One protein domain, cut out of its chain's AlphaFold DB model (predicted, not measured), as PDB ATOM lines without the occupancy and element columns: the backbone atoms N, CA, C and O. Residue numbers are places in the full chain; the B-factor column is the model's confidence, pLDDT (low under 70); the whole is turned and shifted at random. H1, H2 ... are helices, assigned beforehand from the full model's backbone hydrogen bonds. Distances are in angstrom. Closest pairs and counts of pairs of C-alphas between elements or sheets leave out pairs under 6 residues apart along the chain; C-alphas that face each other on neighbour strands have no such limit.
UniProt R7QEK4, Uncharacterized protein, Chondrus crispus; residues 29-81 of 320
ATOM      1  N   CYS A  29      10.924  44.028 -14.769       50.59
ATOM      2  CA  CYS A  29      12.228  44.558 -14.357       50.59
ATOM      3  C   CYS A  29      12.497  44.348 -12.860       50.59
ATOM      4  O   CYS A  29      13.632  44.053 -12.485       50.59
ATOM      5  N   ALA A  30      11.482  44.490 -12.005       63.00
ATOM      6  CA  ALA A  30      11.598  44.242 -10.571       63.00
ATOM      7  C   ALA A  30      11.813  42.751 -10.271       63.00
ATOM      8  O   ALA A  30      12.641  42.417  -9.422       63.00
ATOM      9  N   GLU A  31      11.144  41.856 -11.001       60.88
ATOM     10  CA  GLU A  31      11.364  40.413 -10.908       60.88
ATOM     11  C   GLU A  31      12.767  40.023 -11.368       60.88
ATOM     12  O   GLU A  31      13.462  39.325 -10.635       60.88
ATOM     13  N   LEU A  32      13.239  40.538 -12.507       54.22
ATOM     14  CA  LEU A  32      14.614  40.324 -12.972       54.22
ATOM     15  C   LEU A  32      15.655  40.876 -11.983       54.22
ATOM     16  O   LEU A  32      16.683  40.240 -11.742       54.22
ATOM     17  N   ALA A  33      15.394  42.029 -11.366       59.56
ATOM     18  CA  ALA A  33      16.261  42.591 -10.329       59.56
ATOM     19  C   ALA A  33      16.259  41.727  -9.051       59.56
ATOM     20  O   ALA A  33      17.309  41.441  -8.484       59.56
ATOM     21  N   SER A  34      15.094  41.242  -8.626       63.56
ATOM     22  CA  SER A  34      14.950  40.297  -7.510       63.56
ATOM     23  C   SER A  34      15.687  38.981  -7.785       63.56
ATOM     24  O   SER A  34      16.394  38.459  -6.921       63.56
ATOM     25  N   LEU A  35      15.567  38.463  -9.007       58.62
ATOM     26  CA  LEU A  35      16.177  37.206  -9.423       58.62
ATOM     27  C   LEU A  35      17.699  37.342  -9.517       58.62
ATOM     28  O   LEU A  35      18.416  36.461  -9.058       58.62
ATOM     29  N   THR A  36      18.206  38.480  -9.991       61.97
ATOM     30  CA  THR A  36      19.649  38.768  -9.988       61.97
ATOM     31  C   THR A  36      20.196  38.930  -8.567       61.97
ATOM     32  O   THR A  36      21.221  38.331  -8.260       61.97
ATOM     33  N   VAL A  37      19.493  39.609  -7.654       65.31
ATOM     34  CA  VAL A  37      19.888  39.681  -6.230       65.31
ATOM     35  C   VAL A  37      19.875  38.301  -5.555       65.31
ATOM     36  O   VAL A  37      20.742  38.008  -4.735       65.31
ATOM     37  N   ARG A  38      18.926  37.424  -5.906       64.31
ATOM     38  CA  ARG A  38      18.870  36.049  -5.375       64.31
ATOM     39  C   ARG A  38      19.985  35.157  -5.919       64.31
ATOM     40  O   ARG A  38      20.561  34.386  -5.157       64.31
ATOM     41  N   VAL A  39      20.292  35.261  -7.212       68.62
ATOM     42  CA  VAL A  39      21.360  34.480  -7.859       68.62
ATOM     43  C   VAL A  39      22.739  34.940  -7.383       68.62
ATOM     44  O   VAL A  39      23.614  34.109  -7.156       68.62
ATOM     45  N   PHE A  40      22.915  36.237  -7.126       72.75
ATOM     46  CA  PHE A  40      24.136  36.790  -6.537       72.75
ATOM     47  C   PHE A  40      23.997  37.026  -5.038       72.75
ATOM     48  O   PHE A  40      24.286  38.109  -4.530       72.75
ATOM     49  N   SER A  41      23.583  35.992  -4.305       80.12
ATOM     50  CA  SER A  41      23.711  36.042  -2.850       80.12
ATOM     51  C   SER A  41      25.187  36.265  -2.463       80.12
ATOM     52  O   SER A  41      26.083  35.763  -3.154       80.12
ATOM     53  N   PRO A  42      25.474  36.953  -1.343       76.00
ATOM     54  CA  PRO A  42      26.842  37.137  -0.861       76.00
ATOM     55  C   PRO A  42      27.628  35.822  -0.768       76.00
ATOM     56  O   PRO A  42      28.812  35.794  -1.071       76.00
ATOM     57  N   ALA A  43      26.955  34.710  -0.446       74.56
ATOM     58  CA  ALA A  43      27.560  33.380  -0.396       74.56
ATOM     59  C   ALA A  43      28.072  32.893  -1.765       74.56
ATOM     60  O   ALA A  43      29.136  32.278  -1.846       74.56
ATOM     61  N   VAL A  44      27.347  33.190  -2.849       77.94
ATOM     62  CA  VAL A  44      27.769  32.865  -4.222       77.94
ATOM     63  C   VAL A  44      28.960  33.731  -4.619       77.94
ATOM     64  O   VAL A  44      29.932  33.213  -5.161       77.94
ATOM     65  N   VAL A  45      28.935  35.025  -4.288       78.75
ATOM     66  CA  VAL A  45      30.062  35.937  -4.545       78.75
ATOM     67  C   VAL A  45      31.314  35.491  -3.784       78.75
ATOM     68  O   VAL A  45      32.387  35.420  -4.382       78.75
ATOM     69  N   SER A  46      31.186  35.119  -2.507       77.19
ATOM     70  CA  SER A  46      32.279  34.546  -1.710       77.19
ATOM     71  C   SER A  46      32.814  33.248  -2.314       77.19
ATOM     72  O   SER A  46      34.021  33.104  -2.451       77.19
ATOM     73  N   SER A  47      31.935  32.344  -2.752       76.38
ATOM     74  CA  SER A  47      32.348  31.081  -3.384       76.38
ATOM     75  C   SER A  47      33.090  31.314  -4.702       76.38
ATOM     76  O   SER A  47      34.093  30.661  -4.974       76.38
ATOM     77  N   ILE A  48      32.640  32.279  -5.510       77.75
ATOM     78  CA  ILE A  48      33.329  32.684  -6.743       77.75
ATOM     79  C   ILE A  48      34.700  33.282  -6.406       77.75
ATOM     80  O   ILE A  48      35.692  32.908  -7.032       77.75
ATOM     81  N   ARG A  49      34.785  34.158  -5.395       76.50
ATOM     82  CA  ARG A  49      36.061  34.711  -4.906       76.50
ATOM     83  C   ARG A  49      37.019  33.603  -4.478       76.50
ATOM     84  O   ARG A  49      38.162  33.609  -4.918       76.50
ATOM     85  N   ASP A  50      36.550  32.634  -3.701       77.44
ATOM     86  CA  ASP A  50      37.359  31.500  -3.250       77.44
ATOM     87  C   ASP A  50      37.884  30.669  -4.427       77.44
ATOM     88  O   ASP A  50      39.032  30.232  -4.405       77.44
ATOM     89  N   ILE A  51      37.082  30.476  -5.478       77.81
ATOM     90  CA  ILE A  51      37.520  29.785  -6.697       77.81
ATOM     91  C   ILE A  51      38.629  30.575  -7.402       77.81
ATOM     92  O   ILE A  51      39.620  29.971  -7.809       77.81
ATOM     93  N   PHE A  52      38.507  31.900  -7.521       79.00
ATOM     94  CA  PHE A  52      39.557  32.731  -8.119       79.00
ATOM     95  C   PHE A  52      40.834  32.760  -7.272       79.00
ATOM     96  O   PHE A  52      41.923  32.655  -7.823       79.00
ATOM     97  N   VAL A  53      40.717  32.833  -5.942       79.12
ATOM     98  CA  VAL A  53      41.874  32.807  -5.029       79.12
ATOM     99  C   VAL A  53      42.587  31.455  -5.075       79.12
ATOM    100  O   VAL A  53      43.812  31.407  -5.084       79.12
ATOM    101  N   ARG A  54      41.843  30.343  -5.134       76.94
ATOM    102  CA  ARG A  54      42.425  28.989  -5.193       76.94
ATOM    103  C   ARG A  54      43.056  28.655  -6.541       76.94
ATOM    104  O   ARG A  54      43.859  27.731  -6.612       76.94
ATOM    105  N   ASN A  55      42.681  29.362  -7.603       78.88
ATOM    106  CA  ASN A  55      43.178  29.102  -8.946       78.88
ATOM    107  C   ASN A  55      43.900  30.338  -9.485       78.88
ATOM    108  O   ASN A  55      43.337  31.099 -10.268       78.88
ATOM    109  N   GLU A  56      45.182  30.484  -9.140       77.75
ATOM    110  CA  GLU A  56      46.049  31.586  -9.603       77.75
ATOM    111  C   GLU A  56      46.118  31.720 -11.136       77.75
ATOM    112  O   GLU A  56      46.447  32.777 -11.665       77.75
ATOM    113  N   ARG A  57      45.785  30.650 -11.868       75.50
ATOM    114  CA  ARG A  57      45.764  30.627 -13.338       75.50
ATOM    115  C   ARG A  57      44.473  31.166 -13.954       75.50
ATOM    116  O   ARG A  57      44.434  31.349 -15.168       75.50
ATOM    117  N   LEU A  58      43.416  31.386 -13.169       74.25
ATOM    118  CA  LEU A  58      42.166  31.918 -13.701       74.25
ATOM    119  C   LEU A  58      42.320  33.419 -13.953       74.25
ATOM    120  O   LEU A  58      42.266  34.237 -13.035       74.25
ATOM    121  N   ASN A  59      42.444  33.791 -15.226       75.12
ATOM    122  CA  ASN A  59      42.400  35.188 -15.622       75.12
ATOM    123  C   ASN A  59      40.973  35.721 -15.422       75.12
ATOM    124  O   ASN A  59      40.048  35.373 -16.161       75.12
ATOM    125  N   VAL A  60      40.795  36.590 -14.423       72.00
ATOM    126  CA  VAL A  60      39.506  37.229 -14.112       72.00
ATOM    127  C   VAL A  60      38.899  37.855 -15.368       72.00
ATOM    128  O   VAL A  60      37.707  37.711 -15.606       72.00
ATOM    129  N   LYS A  61      39.699  38.476 -16.241       73.00
ATOM    130  CA  LYS A  61      39.176  39.127 -17.453       73.00
ATOM    131  C   LYS A  61      38.591  38.140 -18.469       73.00
ATOM    132  O   LYS A  61      37.656  38.504 -19.174       73.00
ATOM    133  N   GLU A  62      39.112  36.919 -18.531       77.06
ATOM    134  CA  GLU A  62      38.681  35.892 -19.489       77.06
ATOM    135  C   GLU A  62      37.523  35.048 -18.955       77.06
ATOM    136  O   GLU A  62      36.629  34.669 -19.712       77.06
ATOM    137  N   HIS A  63      37.503  34.779 -17.647       73.69
ATOM    138  CA  HIS A  63      36.529  33.863 -17.051       73.69
ATOM    139  C   HIS A  63      35.311  34.552 -16.446       73.69
ATOM    140  O   HIS A  63      34.245  33.942 -16.388       73.69
ATOM    141  N   LEU A  64      35.420  35.823 -16.045       71.94
ATOM    142  CA  LEU A  64      34.265  36.573 -15.557       71.94
ATOM    143  C   LEU A  64      33.142  36.629 -16.616       71.94
ATOM    144  O   LEU A  64      32.009  36.324 -16.250       71.94
ATOM    145  N   PRO A  65      33.399  36.917 -17.916       72.31
ATOM    146  CA  PRO A  65      32.365  36.956 -18.960       72.31
ATOM    147  C   PRO A  65      31.522  35.681 -19.094       72.31
ATOM    148  O   PRO A  65      30.356  35.770 -19.482       72.31
ATOM    149  N   LEU A  66      32.074  34.515 -18.737       70.75
ATOM    150  CA  LEU A  66      31.375  33.225 -18.794       70.75
ATOM    151  C   LEU A  66      30.224  33.127 -17.781       70.75
ATOM    152  O   LEU A  66      29.295  32.352 -17.987       70.75
ATOM    153  N   LEU A  67      30.238  33.946 -16.725       66.06
ATOM    154  CA  LEU A  67      29.144  34.045 -15.751       66.06
ATOM    155  C   LEU A  67      27.944  34.854 -16.287       66.06
ATOM    156  O   LEU A  67      26.897  34.904 -15.643       66.06
ATOM    157  N   GLY A  68      28.070  35.475 -17.465       76.50
ATOM    158  CA  GLY A  68      27.060  36.348 -18.064       76.50
ATOM    159  C   GLY A  68      27.233  37.818 -17.664       76.50
ATOM    160  O   GLY A  68      27.696  38.151 -16.577       76.50
ATOM    161  N   THR A  69      26.847  38.740 -18.546       69.25
ATOM    162  CA  THR A  69      27.119  40.191 -18.422       69.25
ATOM    163  C   THR A  69      26.572  40.838 -17.146       69.25
ATOM    164  O   THR A  69      27.178  41.766 -16.607       69.25
ATOM    165  N   LEU A  70      25.441  40.351 -16.638       61.25
ATOM    166  CA  LEU A  70      24.802  40.872 -15.427       61.25
ATOM    167  C   LEU A  70      25.522  40.389 -14.155       61.25
ATOM    168  O   LEU A  70      25.751  41.178 -13.238       61.25
ATOM    169  N   ALA A  71      25.969  39.131 -14.162       69.50
ATOM    170  CA  ALA A  71      26.806  38.530 -13.129       69.50
ATOM    171  C   ALA A  71      28.161  39.219 -13.030       69.50
ATOM    172  O   ALA A  71      28.578  39.645 -11.960       69.50
ATOM    173  N   VAL A  72      28.802  39.387 -14.187       68.62
ATOM    174  CA  VAL A  72      30.074  40.087 -14.368       68.62
ATOM    175  C   VAL A  72      30.012  41.464 -13.748       68.62
ATOM    176  O   VAL A  72      30.887  41.823 -12.973       68.62
ATOM    177  N   ARG A  73      28.968  42.235 -14.065       71.38
ATOM    178  CA  ARG A  73      28.833  43.595 -13.556       71.38
ATOM    179  C   ARG A  73      28.641  43.600 -12.045       71.38
ATOM    180  O   ARG A  73      29.259  44.415 -11.379       71.38
ATOM    181  N   HIS A  74      27.819  42.703 -11.508       70.81
ATOM    182  CA  HIS A  74      27.570  42.656 -10.071       70.81
ATOM    183  C   HIS A  74      28.798  42.174  -9.284       70.81
ATOM    184  O   HIS A  74      29.190  42.821  -8.319       70.81
ATOM    185  N   VAL A  75      29.472  41.116  -9.743       66.56
ATOM    186  CA  VAL A  75      30.713  40.612  -9.137       66.56
ATOM    187  C   VAL A  75      31.849  41.625  -9.283       66.56
ATOM    188  O   VAL A  75      32.554  41.868  -8.313       66.56
ATOM    189  N   ALA A  76      32.012  42.276 -10.440       68.00
ATOM    190  CA  ALA A  76      33.032  43.309 -10.629       68.00
ATOM    191  C   ALA A  76      32.804  44.525  -9.722       68.00
ATOM    192  O   ALA A  76      33.765  45.051  -9.168       68.00
ATOM    193  N   LEU A  77      31.547  44.946  -9.538       69.81
ATOM    194  CA  LEU A  77      31.200  46.006  -8.589       69.81
ATOM    195  C   LEU A  77      31.507  45.572  -7.149       69.81
ATOM    196  O   LEU A  77      32.199  46.294  -6.440       69.81
ATOM    197  N   MET A  78      31.114  44.357  -6.755       70.12
ATOM    198  CA  MET A  78      31.413  43.814  -5.423       70.12
ATOM    199  C   MET A  78      32.914  43.598  -5.173       70.12
ATOM    200  O   MET A  78      33.372  43.690  -4.040       70.12
ATOM    201  N   MET A  79      33.702  43.299  -6.210       66.25
ATOM    202  CA  MET A  79      35.155  43.153  -6.091       66.25
ATOM    203  C   MET A  79      35.894  44.497  -6.075       66.25
ATOM    204  O   MET A  79      36.999  44.544  -5.542       66.25
ATOM    205  N   GLN A  80      35.307  45.564  -6.627       66.69
ATOM    206  CA  GLN A  80      35.862  46.923  -6.581       66.69
ATOM    207  C   GLN A  80      35.614  47.637  -5.250       66.69
ATOM    208  O   GLN A  80      36.354  48.565  -4.930       66.69
ATOM    209  N   GLU A  81      34.577  47.246  -4.505       56.56
ATOM    210  CA  GLU A  81      34.168  47.960  -3.292       56.56
ATOM    211  C   GLU A  81      35.088  47.720  -2.086       56.56
ATOM    212  O   GLU A  81      35.171  48.605  -1.242       56.56
TER     213      GLU A  81
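Overview. This is residues 29 to 81 of the 320 residues of an uncharacterized protein of Chondrus crispus (UniProt R7QEK4). H2 and H3 make an open C, with the turn at residues 55 to 59; H4 slants across one side of it, and residues 29 to 35 of H1 stick out as an arm. The 53 printed residues hold four named helices, H1 to H4 in chain order, and no named strand: all helix. The whole is only just compact, close to loose, with a radius of gyration of the C-alphas of 11.5 A, spanning 37 by 20 by 18 A.

Arrangement. H1, residues 29 to 39, and H2, residues 42 to 54, meet only through their link. H3, residues 60 to 67, is close to H2 but not clearly touching, opposite ways at a steep tilt of 41 degrees; the closest C-alphas, of Phe 52 and Val 60, are 7.5 A apart. H4, residues 69 to 80, is close to H3 but not clearly touching; the closest C-alphas, of Leu 64 and Val 72, are 5.6 A apart. H4 is about perpendicular to H2, at 77 degrees. H1 and H3 are apart. In H1, H2 and H4 every O i to N i+4 pair is within hydrogen-bond range; in H3, 1 of 4 is, and 2 of 5 O i to N i+3 pairs.

Along the chain. H1 begins at C-alpha 29 (12.228, 44.558, -14.357) and measures 15.1 A, H2 18.1 A, H3 11.0 A and H4 16.2 A, ending at C-alpha 80 (35.862, 46.923, -6.581).

Size, cuts and confidence. The printed part has no cut, and its three links are tight. Mean pLDDT is 70.5; residues 29 to 39 are among those under 70.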